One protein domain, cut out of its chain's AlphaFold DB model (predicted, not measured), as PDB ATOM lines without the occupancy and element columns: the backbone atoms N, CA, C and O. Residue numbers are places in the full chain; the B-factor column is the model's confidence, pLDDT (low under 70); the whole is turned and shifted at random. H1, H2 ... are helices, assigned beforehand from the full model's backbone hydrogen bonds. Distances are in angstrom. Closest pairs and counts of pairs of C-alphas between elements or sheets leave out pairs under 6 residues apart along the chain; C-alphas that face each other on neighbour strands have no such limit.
ATOM      1  N   LYS A 546     -14.006   7.893  26.667       66.50
ATOM      2  CA  LYS A 546     -13.639   8.154  25.263       66.50
ATOM      3  C   LYS A 546     -13.419   6.851  24.473       66.50
ATOM      4  O   LYS A 546     -13.945   6.704  23.372       66.50
ATOM      5  N   CYS A 547     -12.726   5.862  25.049       66.44
ATOM      6  CA  CYS A 547     -12.549   4.531  24.445       66.44
ATOM      7  C   CYS A 547     -13.873   3.749  24.333       66.44
ATOM      8  O   CYS A 547     -14.093   3.007  23.367       66.44
ATOM      9  N   ARG A 548     -14.785   3.944  25.295       62.53
ATOM     10  CA  ARG A 548     -16.137   3.370  25.301       62.53
ATOM     11  C   ARG A 548     -16.988   3.875  24.134       62.53
ATOM     12  O   ARG A 548     -17.651   3.053  23.496       62.53
ATOM     13  N   GLY A 549     -16.928   5.171  23.816       60.22
ATOM     14  CA  GLY A 549     -17.597   5.750  22.643       60.22
ATOM     15  C   GLY A 549     -17.171   5.062  21.342       60.22
ATOM     16  O   GLY A 549     -18.007   4.485  20.645       60.22
ATOM     17  N   ILE A 550     -15.858   5.005  21.094       62.00
ATOM     18  CA  ILE A 550     -15.258   4.367  19.907       62.00
ATOM     19  C   ILE A 550     -15.683   2.892  19.792       62.00
ATOM     20  O   ILE A 550     -16.153   2.452  18.747       62.00
ATOM     21  N   THR A 551     -15.577   2.120  20.877       57.81
ATOM     22  CA  THR A 551     -15.917   0.680  20.868       57.81
ATOM     23  C   THR A 551     -17.397   0.425  20.584       57.81
ATOM     24  O   THR A 551     -17.747  -0.544  19.910       57.81
ATOM     25  N   THR A 552     -18.273   1.290  21.098       60.91
ATOM     26  CA  THR A 552     -19.721   1.186  20.879       60.91
ATOM     27  C   THR A 552     -20.067   1.486  19.423       60.91
ATOM     28  O   THR A 552     -20.858   0.756  18.830       60.91
ATOM     29  N   GLN A 553     -19.423   2.496  18.831       64.38
ATOM     30  CA  GLN A 553     -19.578   2.836  17.419       64.38
ATOM     31  C   GLN A 553     -19.089   1.702  16.509       64.38
ATOM     32  O   GLN A 553     -19.837   1.279  15.639       64.38
ATOM     33  N   VAL A 554     -17.903   1.131  16.763       66.94
ATOM     34  CA  VAL A 554     -17.372  -0.005  15.982       66.94
ATOM     35  C   VAL A 554     -18.320  -1.208  16.012       66.94
ATOM     36  O   VAL A 554     -18.666  -1.720  14.955       66.94
ATOM     37  N   ARG A 555     -18.816  -1.632  17.186       65.62
ATOM     38  CA  ARG A 555     -19.764  -2.764  17.249       65.62
ATOM     39  C   ARG A 555     -21.107  -2.466  16.589       65.62
ATOM     40  O   ARG A 555     -21.700  -3.369  16.011       65.62
ATOM     41  N   ALA A 556     -21.591  -1.226  16.676       68.62
ATOM     42  CA  ALA A 556     -22.798  -0.816  15.967       68.62
ATOM     43  C   ALA A 556     -22.597  -0.852  14.442       68.62
ATOM     44  O   ALA A 556     -23.524  -1.233  13.736       68.62
ATOM     45  N   THR A 557     -21.399  -0.520  13.952       73.50
ATOM     46  CA  THR A 557     -21.015  -0.666  12.541       73.50
ATOM     47  C   THR A 557     -21.013  -2.133  12.114       73.50
ATOM     48  O   THR A 557     -21.733  -2.485  11.186       73.50
ATOM     49  N   THR A 558     -20.300  -3.009  12.832       74.75
ATOM     50  CA  THR A 558     -20.213  -4.445  12.495       74.75
ATOM     51  C   THR A 558     -21.587  -5.123  12.498       74.75
ATOM     52  O   THR A 558     -21.939  -5.794  11.537       74.75
ATOM     53  N   ALA A 559     -22.428  -4.860  13.503       75.62
ATOM     54  CA  ALA A 559     -23.779  -5.429  13.564       75.62
ATOM     55  C   ALA A 559     -24.739  -4.880  12.484       75.62
ATOM     56  O   ALA A 559     -25.790  -5.473  12.231       75.62
ATOM     57  N   ARG A 560     -24.426  -3.734  11.855       78.00
ATOM     58  CA  ARG A 560     -25.131  -3.259  10.651       78.00
ATOM     59  C   ARG A 560     -24.581  -3.930   9.394       78.00
ATOM     60  O   ARG A 560     -25.377  -4.306   8.545       78.00
ATOM     61  N   GLU A 561     -23.266  -4.123   9.294       79.00
ATOM     62  CA  GLU A 561     -22.619  -4.857   8.193       79.00
ATOM     63  C   GLU A 561     -23.136  -6.291   8.093       79.00
ATOM     64  O   GLU A 561     -23.609  -6.683   7.030       79.00
ATOM     65  N   GLU A 562     -23.163  -7.021   9.209       79.81
ATOM     66  CA  GLU A 562     -23.742  -8.367   9.311       79.81
ATOM     67  C   GLU A 562     -25.210  -8.391   8.854       79.81
ATOM     68  O   GLU A 562     -25.620  -9.281   8.114       79.81
ATOM     69  N   LYS A 563     -26.008  -7.376   9.217       81.06
ATOM     70  CA  LYS A 563     -27.397  -7.263   8.749       81.06
ATOM     71  C   LYS A 563     -27.506  -6.980   7.253       81.06
ATOM     72  O   LYS A 563     -28.329  -7.601   6.592       81.06
ATOM     73  N   TYR A 564     -26.707  -6.075   6.692       80.94
ATOM     74  CA  TYR A 564     -26.723  -5.858   5.242       80.94
ATOM     75  C   TYR A 564     -26.251  -7.109   4.482       80.94
ATOM     76  O   TYR A 564     -26.811  -7.406   3.434       80.94
ATOM     77  N   GLN A 565     -25.306  -7.880   5.032       80.69
ATOM     78  CA  GLN A 565     -24.888  -9.182   4.495       80.69
ATOM     79  C   GLN A 565     -25.971 -10.267   4.605       80.69
ATOM     80  O   GLN A 565     -26.056 -11.122   3.731       80.69
ATOM     81  N   GLN A 566     -26.794 -10.241   5.656       83.00
ATOM     82  CA  GLN A 566     -27.874 -11.208   5.866       83.00
ATOM     83  C   GLN A 566     -29.111 -10.930   4.995       83.00
ATOM     84  O   GLN A 566     -29.780 -11.871   4.577       83.00
ATOM     85  N   PHE A 567     -29.446  -9.655   4.766       81.25
ATOM     86  CA  PHE A 567     -30.706  -9.251   4.125       81.25
ATOM     87  C   PHE A 567     -30.582  -8.859   2.643       81.25
ATOM     88  O   PHE A 567     -31.602  -8.818   1.966       81.25
ATOM     89  N   LEU A 568     -29.382  -8.579   2.118       82.06
ATOM     90  CA  LEU A 568     -29.164  -8.309   0.688       82.06
ATOM     91  C   LEU A 568     -28.485  -9.510   0.019       82.06
ATOM     92  O   LEU A 568     -27.597 -10.125   0.607       82.06
ATOM     93  N   SER A 569     -28.841  -9.815  -1.233       83.69
ATOM     94  CA  SER A 569     -28.175 -10.899  -1.968       83.69
ATOM     95  C   SER A 569     -26.697 -10.570  -2.265       83.69
ATOM     96  O   SER A 569     -26.346  -9.389  -2.408       83.69
ATOM     97  N   PRO A 570     -25.812 -11.577  -2.415       82.94
ATOM     98  CA  PRO A 570     -24.400 -11.354  -2.745       82.94
ATOM     99  C   PRO A 570     -24.194 -10.537  -4.030       82.94
ATOM    100  O   PRO A 570     -23.324  -9.667  -4.092       82.94
ATOM    101  N   GLU A 571     -25.032 -10.761  -5.045       81.25
ATOM    102  CA  GLU A 571     -24.996 -10.050  -6.329       81.25
ATOM    103  C   GLU A 571     -25.414  -8.583  -6.180       81.25
ATOM    104  O   GLU A 571     -24.906  -7.716  -6.895       81.25
ATOM    105  N   LEU A 572     -26.339  -8.295  -5.260       80.06
ATOM    106  CA  LEU A 572     -26.794  -6.943  -4.957       80.06
ATOM    107  C   LEU A 572     -25.749  -6.176  -4.137       80.06
ATOM    108  O   LEU A 572     -25.449  -5.026  -4.453       80.06
ATOM    109  N   LEU A 573     -25.130  -6.827  -3.149       81.50
ATOM    110  CA  LEU A 573     -24.016  -6.275  -2.370       81.50
ATOM    111  C   LEU A 573     -22.830  -5.901  -3.265       81.50
ATOM    112  O   LEU A 573     -22.299  -4.798  -3.137       81.50
ATOM    113  N   ALA A 574     -22.471  -6.758  -4.226       78.69
ATOM    114  CA  ALA A 574     -21.410  -6.487  -5.199       78.69
ATOM    115  C   ALA A 574     -21.697  -5.274  -6.114       78.69
ATOM    116  O   ALA A 574     -20.763  -4.667  -6.640       78.69
ATOM    117  N   ARG A 575     -22.972  -4.892  -6.296       77.50
ATOM    118  CA  ARG A 575     -23.392  -3.711  -7.077       77.50
ATOM    119  C   ARG A 575     -23.397  -2.407  -6.264       77.50
ATOM    120  O   ARG A 575     -23.469  -1.328  -6.854       77.50
ATOM    121  N   ILE A 576     -23.315  -2.464  -4.931       82.94
ATOM    122  CA  ILE A 576     -23.286  -1.272  -4.070       82.94
ATOM    123  C   ILE A 576     -21.848  -0.756  -3.952       82.94
ATOM    124  O   ILE A 576     -20.923  -1.479  -3.592       82.94
ATOM    125  N   HIS A 577     -21.644   0.538  -4.216       82.19
ATOM    126  CA  HIS A 577     -20.312   1.140  -4.141       82.19
ATOM    127  C   HIS A 577     -19.731   1.050  -2.709       82.19
ATOM    128  O   HIS A 577     -20.418   1.463  -1.769       82.19
ATOM    129  N   PRO A 578     -18.461   0.638  -2.501       79.94
ATOM    130  CA  PRO A 578     -17.906   0.402  -1.159       79.94
ATOM    131  C   PRO A 578     -17.985   1.601  -0.201       79.94
ATOM    132  O   PRO A 578     -18.183   1.433   0.998       79.94
ATOM    133  N   VAL A 579     -17.875   2.829  -0.722       80.69
ATOM    134  CA  VAL A 579     -18.026   4.070   0.069       80.69
ATOM    135  C   VAL A 579     -19.477   4.314   0.512       80.69
ATOM    136  O   VAL A 579     -19.697   4.927   1.552       80.69
ATOM    137  N   VAL A 580     -20.474   3.834  -0.239       82.31
ATOM    138  CA  VAL A 580     -21.889   3.888   0.168       82.31
ATOM    139  C   VAL A 580     -22.174   2.809   1.204       82.31
ATOM    140  O   VAL A 580     -22.749   3.122   2.241       82.31
ATOM    141  N   LEU A 581     -21.697   1.581   0.971       82.31
ATOM    142  CA  LEU A 581     -21.806   0.489   1.940       82.31
ATOM    143  C   LEU A 581     -21.199   0.911   3.287       82.31
ATOM    144  O   LEU A 581     -21.878   0.870   4.301       82.31
ATOM    145  N   ARG A 582     -19.977   1.464   3.283       82.69
ATOM    146  CA  ARG A 582     -19.313   1.996   4.484       82.69
ATOM    147  C   ARG A 582     -20.123   3.088   5.196       82.69
ATOM    148  O   ARG A 582     -20.150   3.100   6.421       82.69
ATOM    149  N   GLN A 583     -20.768   3.999   4.464       84.12
ATOM    150  CA  GLN A 583     -21.620   5.034   5.067       84.12
ATOM    151  C   GLN A 583     -22.878   4.433   5.710       84.12
ATOM    152  O   GLN A 583     -23.182   4.770   6.852       84.12
ATOM    153  N   LEU A 584     -23.543   3.492   5.031       80.25
ATOM    154  CA  LEU A 584     -24.675   2.723   5.566       80.25
ATOM    155  C   LEU A 584     -24.294   1.909   6.815       80.25
ATOM    156  O   LEU A 584     -25.097   1.786   7.743       80.25
ATOM    157  N   SER A 585     -23.073   1.369   6.851       77.69
ATOM    158  CA  SER A 585     -22.512   0.678   8.011       77.69
ATOM    159  C   SER A 585     -22.241   1.628   9.172       77.69
ATOM    160  O   SER A 585     -22.572   1.310  10.308       77.69
ATOM    161  N   GLN A 586     -21.603   2.774   8.926       73.19
ATOM    162  CA  GLN A 586     -21.042   3.626   9.983       73.19
ATOM    163  C   GLN A 586     -22.057   4.631  10.550       73.19
ATOM    164  O   GLN A 586     -22.110   4.810  11.773       73.19
ATOM    165  N   GLY A 587     -22.894   5.228   9.701       63.78
ATOM    166  CA  GLY A 587     -23.888   6.224  10.100       63.78
ATOM    167  C   GLY A 587     -25.116   5.634  10.795       63.78
ATOM    168  O   GLY A 587     -25.411   4.440  10.712       63.78
ATOM    169  N   THR A 588     -25.861   6.457  11.530       61.56
ATOM    170  CA  THR A 588     -27.213   6.086  11.971       61.56
ATOM    171  C   THR A 588     -28.153   5.939  10.769       61.56
ATOM    172  O   THR A 588     -27.931   6.524   9.718       61.56
ATOM    173  N   ILE A 589     -29.249   5.185  10.913       57.72
ATOM    174  CA  ILE A 589     -30.212   4.937   9.815       57.72
ATOM    175  C   ILE A 589     -30.830   6.248   9.265       57.72
ATOM    176  O   ILE A 589     -31.324   6.276   8.146       57.72
ATOM    177  N   LYS A 590     -30.772   7.342  10.037       54.62
ATOM    178  CA  LYS A 590     -31.235   8.683   9.648       54.62
ATOM    179  C   LYS A 590     -30.152   9.563   9.004       54.62
ATOM    180  O   LYS A 590     -30.436  10.713   8.684       54.62
ATOM    181  N   GLU A 591     -28.911   9.093   8.892       60.91
ATOM    182  CA  GLU A 591     -27.840   9.852   8.246       60.91
ATOM    183  C   GLU A 591     -27.910   9.681   6.731       60.91
ATOM    184  O   GLU A 591     -27.906   8.570   6.195       60.91
ATOM    185  N   ASN A 592     -27.986  10.818   6.047       74.50
ATOM    186  CA  ASN A 592     -28.037  10.905   4.598       74.50
ATOM    187  C   ASN A 592     -26.727  10.394   3.965       74.50
ATOM    188  O   ASN A 592     -25.636  10.653   4.477       74.50
ATOM    189  N   ILE A 593     -26.814   9.743   2.805       75.44
ATOM    190  CA  ILE A 593     -25.645   9.194   2.099       75.44
ATOM    191  C   ILE A 593     -25.016  10.272   1.217       75.44
ATOM    192  O   ILE A 593     -25.639  10.750   0.267       75.44
ATOM    193  N   CYS A 594     -23.746  10.602   1.437       80.00
ATOM    194  CA  CYS A 594     -22.968  11.378   0.477       80.00
ATOM    195  C   CYS A 594     -22.597  10.496  -0.722       80.00
ATOM    196  O   CYS A 594     -21.888   9.492  -0.600       80.00
ATOM    197  N   CYS A 595     -23.094  10.860  -1.905       76.69
ATOM    198  CA  CYS A 595     -22.849  10.111  -3.128       76.69
ATOM    199  C   CYS A 595     -21.376  10.240  -3.573       76.69
ATOM    200  O   CYS A 595     -20.954  11.345  -3.917       76.69
ATOM    201  N   PRO A 596     -20.623   9.131  -3.710       72.19
ATOM    202  CA  PRO A 596     -19.195   9.155  -4.057       72.19
ATOM    203  C   PRO A 596     -18.894   9.612  -5.498       72.19
ATOM    204  O   PRO A 596     -17.734   9.668  -5.887       72.19
ATOM    205  N   ARG A 597     -19.921   9.901  -6.313       69.62
ATOM    206  CA  ARG A 597     -19.786  10.422  -7.688       69.62
ATOM    207  C   ARG A 597     -20.043  11.930  -7.812       69.62
ATOM    208  O   ARG A 597     -19.732  12.511  -8.852       69.62
ATOM    209  N   CYS A 598     -20.683  12.571  -6.831       66.25
ATOM    210  CA  CYS A 598     -21.052  13.990  -6.947       66.25
ATOM    211  C   CYS A 598     -21.044  14.795  -5.643       66.25
ATOM    212  O   CYS A 598     -21.395  15.978  -5.676       66.25
ATOM    213  N   ASP A 599     -20.683  14.170  -4.521       71.00
ATOM    214  CA  ASP A 599     -20.646  14.748  -3.174       71.00
ATOM    215  C   ASP A 599     -21.967  15.402  -2.736       71.00
ATOM    216  O   ASP A 599     -22.001  16.253  -1.847       71.00
ATOM    217  N   LYS A 600     -23.082  15.012  -3.369       73.56
ATOM    218  CA  LYS A 600     -24.427  15.391  -2.944       73.56
ATOM    219  C   LYS A 600     -24.976  14.370  -1.963       73.56
ATOM    220  O   LYS A 600     -24.825  13.160  -2.129       73.56
ATOM    221  N   THR A 601     -25.620  14.916  -0.949       73.88
ATOM    222  CA  THR A 601     -26.238  14.224   0.170       73.88
ATOM    223  C   THR A 601     -27.623  13.731  -0.256       73.88
ATOM    224  O   THR A 601     -28.523  14.542  -0.457       73.88
ATOM    225  N   SER A 602     -27.762  12.418  -0.456       72.62
ATOM    226  CA  SER A 602     -29.016  11.730  -0.786       72.62
ATOM    227  C   SER A 602     -29.764  11.376   0.496       72.62
ATOM    228  O   SER A 602     -29.159  10.828   1.422       72.62
ATOM    229  N   GLU A 603     -31.057  11.680   0.558       69.62
ATOM    230  CA  GLU A 603     -31.867  11.397   1.747       69.62
ATOM    231  C   GLU A 603     -32.071   9.884   1.924       69.62
ATOM    232  O   GLU A 603     -32.388   9.164   0.972       69.62
ATOM    233  N   THR A 604     -31.869   9.385   3.144       67.31
ATOM    234  CA  THR A 604     -32.057   7.971   3.499       67.31
ATOM    235  C   THR A 604     -33.427   7.727   4.139       67.31
ATOM    236  O   THR A 604     -33.863   8.502   4.992       67.31
ATOM    237  N   PRO A 605     -34.126   6.633   3.775       67.31
ATOM    238  CA  PRO A 605     -35.319   6.199   4.493       67.31
ATOM    239  C   PRO A 605     -35.036   5.977   5.984       67.31
ATOM    240  O   PRO A 605     -34.021   5.401   6.362       67.31
ATOM    241  N   SER A 606     -35.970   6.381   6.845       70.25
ATOM    242  CA  SER A 606     -35.774   6.420   8.302       70.25
ATOM    243  C   SER A 606     -35.758   5.054   9.009       70.25
ATOM    244  O   SER A 606     -35.579   5.009  10.230       70.25
ATOM    245  N   THR A 607     -35.934   3.946   8.277       76.31
ATOM    246  CA  THR A 607     -35.949   2.573   8.809       76.31
ATOM    247  C   THR A 607     -35.055   1.643   7.987       76.31
ATOM    248  O   THR A 607     -34.895   1.828   6.784       76.31
ATOM    249  N   PHE A 608     -34.494   0.613   8.634       78.25
ATOM    250  CA  PHE A 608     -33.634  -0.377   7.972       78.25
ATOM    251  C   PHE A 608     -34.364  -1.101   6.830       78.25
ATOM    252  O   PHE A 608     -33.824  -1.180   5.733       78.25
ATOM    253  N   SER A 609     -35.603  -1.555   7.050       80.00
ATOM    254  CA  SER A 609     -36.397  -2.240   6.022       80.00
ATOM    255  C   SER A 609     -36.600  -1.367   4.785       80.00
ATOM    256  O   SER A 609     -36.325  -1.811   3.679       80.00
ATOM    257  N   SER A 610     -36.945  -0.087   4.960       76.81
ATOM    258  CA  SER A 610     -37.116   0.840   3.834       76.81
ATOM    259  C   SER A 610     -35.803   1.177   3.106       76.81
ATOM    260  O   SER A 610     -35.832   1.548   1.934       76.81
ATOM    261  N   VAL A 611     -34.644   1.051   3.768       80.75
ATOM    262  CA  VAL A 611     -33.328   1.131   3.106       80.75
ATOM    263  C   VAL A 611     -33.076  -0.117   2.252       80.75
ATOM    264  O   VAL A 611     -32.656   0.028   1.107       80.75
ATOM    265  N   ILE A 612     -33.371  -1.317   2.767       83.44
ATOM    266  CA  ILE A 612     -33.275  -2.582   2.015       83.44
ATOM    267  C   ILE A 612     -34.202  -2.549   0.791       83.44
ATOM    268  O   ILE A 612     -33.715  -2.656  -0.331       83.44
ATOM    269  N   GLU A 613     -35.493  -2.263   0.985       79.81
ATOM    270  CA  GLU A 613     -36.497  -2.125  -0.084       79.81
ATOM    271  C   GLU A 613     -36.047  -1.138  -1.174       79.81
ATOM    272  O   GLU A 613     -36.214  -1.392  -2.371       79.81
ATOM    273  N   ARG A 614     -35.436  -0.005  -0.784       79.25
ATOM    274  CA  ARG A 614     -34.869   0.950  -1.744       79.25
ATOM    275  C   ARG A 614     -33.741   0.308  -2.550       79.25
ATOM    276  O   ARG A 614     -33.822   0.344  -3.776       79.25
ATOM    277  N   LEU A 615     -32.739  -0.276  -1.889       82.31
ATOM    278  CA  LEU A 615     -31.570  -0.883  -2.541       82.31
ATOM    279  C   LEU A 615     -31.959  -2.034  -3.482       82.31
ATOM    280  O   LEU A 615     -31.430  -2.129  -4.590       82.31
ATOM    281  N   GLU A 616     -32.920  -2.867  -3.085       80.06
ATOM    282  CA  GLU A 616     -33.482  -3.934  -3.917       80.06
ATOM    283  C   GLU A 616     -34.226  -3.368  -5.133       80.06
ATOM    284  O   GLU A 616     -33.939  -3.757  -6.268       80.06
ATOM    285  N   SER A 617     -35.120  -2.391  -4.925       71.69
ATOM    286  CA  SER A 617     -35.875  -1.746  -6.011       71.69
ATOM    287  C   SER A 617     -34.979  -1.023  -7.026       71.69
ATOM    288  O   SER A 617     -35.320  -0.931  -8.205       71.69
ATOM    289  N   GLU A 618     -33.820  -0.533  -6.581       72.50
ATOM    290  CA  GLU A 618     -32.826   0.179  -7.392       72.50
ATOM    291  C   GLU A 618     -31.736  -0.747  -7.964       72.50
ATOM    292  O   GLU A 618     -30.917  -0.300  -8.768       72.50
ATOM    293  N   LYS A 619     -31.731  -2.040  -7.593       73.75
ATOM    294  CA  LYS A 619     -30.669  -3.023  -7.894       73.75
ATOM    295  C   LYS A 619     -29.257  -2.522  -7.537       73.75
ATOM    296  O   LYS A 619     -28.286  -2.806  -8.243       73.75
ATOM    297  N   GLY A 620     -29.156  -1.765  -6.447       80.62
ATOM    298  CA  GLY A 620     -27.954  -1.084  -5.976       80.62
ATOM    299  C   GLY A 620     -28.321   0.232  -5.290       80.62
ATOM    300  O   GLY A 620     -29.438   0.401  -4.820       80.62
ATOM    301  N   PHE A 621     -27.395   1.192  -5.250       81.19
ATOM    302  CA  PHE A 621     -27.676   2.548  -4.763       81.19
ATOM    303  C   PHE A 621     -27.738   3.543  -5.924       81.19
ATOM    304  O   PHE A 621     -26.737   3.733  -6.621       81.19
ATOM    305  N   ILE A 622     -28.873   4.231  -6.091       72.06
ATOM    306  CA  ILE A 622     -29.027   5.304  -7.076       72.06
ATOM    307  C   ILE A 622     -29.178   6.650  -6.355       72.06
ATOM    308  O   ILE A 622     -30.094   6.872  -5.564       72.06
ATOM    309  N   CYS A 623     -28.275   7.584  -6.662       72.19
ATOM    310  CA  CYS A 623     -28.369   8.968  -6.199       72.19
ATOM    311  C   CYS A 623     -29.203   9.795  -7.183       72.19
ATOM    312  O   CYS A 623     -28.820   9.943  -8.348       72.19
ATOM    313  N   GLY A 624     -30.301  10.394  -6.716       64.50
ATOM    314  CA  GLY A 624     -31.179  11.206  -7.558       64.50
ATOM    315  C   GLY A 624     -30.511  12.486  -8.066       64.50
ATOM    316  O   GLY A 624     -30.824  12.939  -9.161       64.50
ATOM    317  N   TYR A 625     -29.501  13.013  -7.365       64.12
ATOM    318  CA  TYR A 625     -28.681  14.112  -7.887       64.12
ATOM    319  C   TYR A 625     -27.816  13.686  -9.080       64.12
ATOM    320  O   TYR A 625     -27.722  14.431 -10.056       64.12
ATOM    321  N   CYS A 626     -27.230  12.482  -9.052       60.56
ATOM    322  CA  CYS A 626     -26.510  11.932 -10.206       60.56
ATOM    323  C   CYS A 626     -27.436  11.701 -11.407       60.56
ATOM    324  O   CYS A 626     -27.021  11.999 -12.521       60.56
ATOM    325  N   LEU A 627     -28.685  11.265 -11.189       57.12
ATOM    326  CA  LEU A 627     -29.702  11.165 -12.250       57.12
ATOM    327  C   LEU A 627     -30.021  12.515 -12.921       57.12
ATOM    328  O   LEU A 627     -30.526  12.539 -14.038       57.12
TER     329      LEU A 627
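What this domain is: This is residues 546 to 627 of the 932 residues of an uncharacterized protein of Pseudoalteromonas sp. 5Ae-yellow (UniProt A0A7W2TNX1). One long helix, H1, runs into a small body of short helices and loop, and its first turns, residues 546 to 552, stick out as an arm. H3 packs on H1 near the middle of the body, H2 and H4 are near the far part of H1, and a long loop, residues 587 to 607, joins H3 to H4. The printed part has 82 residues with five named helices, H1 to H5 in chain order, and no named strand; the class is all helix. It is compact, with a radius of gyration of the C-alphas of 12.8 A, and only just elongated, spanning 41 by 27 by 21 A.

Where its parts are: H1, residues 546 to 567, begins with C-alpha 546 at (-13.639, 8.154, 25.263) and is 32.3 A long. H2 is residues 570 to 575, 8.8 A. H3 is residues 578 to 586, 12.0 A. H4 is residues 608 to 617, 14.2 A. H5, residues 624 to 627, 4.9 A, ends with C-alpha 627 at (-29.702, 11.165, -12.250).

How they stand to each other: H1 touches H3 with residues 553 to 561 alone; the closest C-alphas, of Thr 557 and Ser 585, are 5.0 A apart, at a steep tilt of 59 degrees, opposite ways. H1 and H4 are close but not clearly touching, C-alphas 567 and 612 being closest at 7.5 A. H2 and H4 are likewise close, about perpendicular at 76 degrees, with C-alphas 572 and 616 closest at 7.4 A. H5 is apart from H1, H2, H3 and H4. Every O i to N i+4 pair is within hydrogen-bond range in H2, H3 and H4, and 17 of 18 in H1; H5 is too short for one.

The domain as a whole: The C-alphas of Cys 547 and Leu 627, 41.0 A apart, are the farthest apart. The printed part has no cut. The link from H3 to H4 is long, and in it residues 593 to 594 pair antiparallel with 601 to 602. Mean pLDDT of the printed part is 73.8; 25 residues are under 70, among them 546 to 556 and 624 to 627.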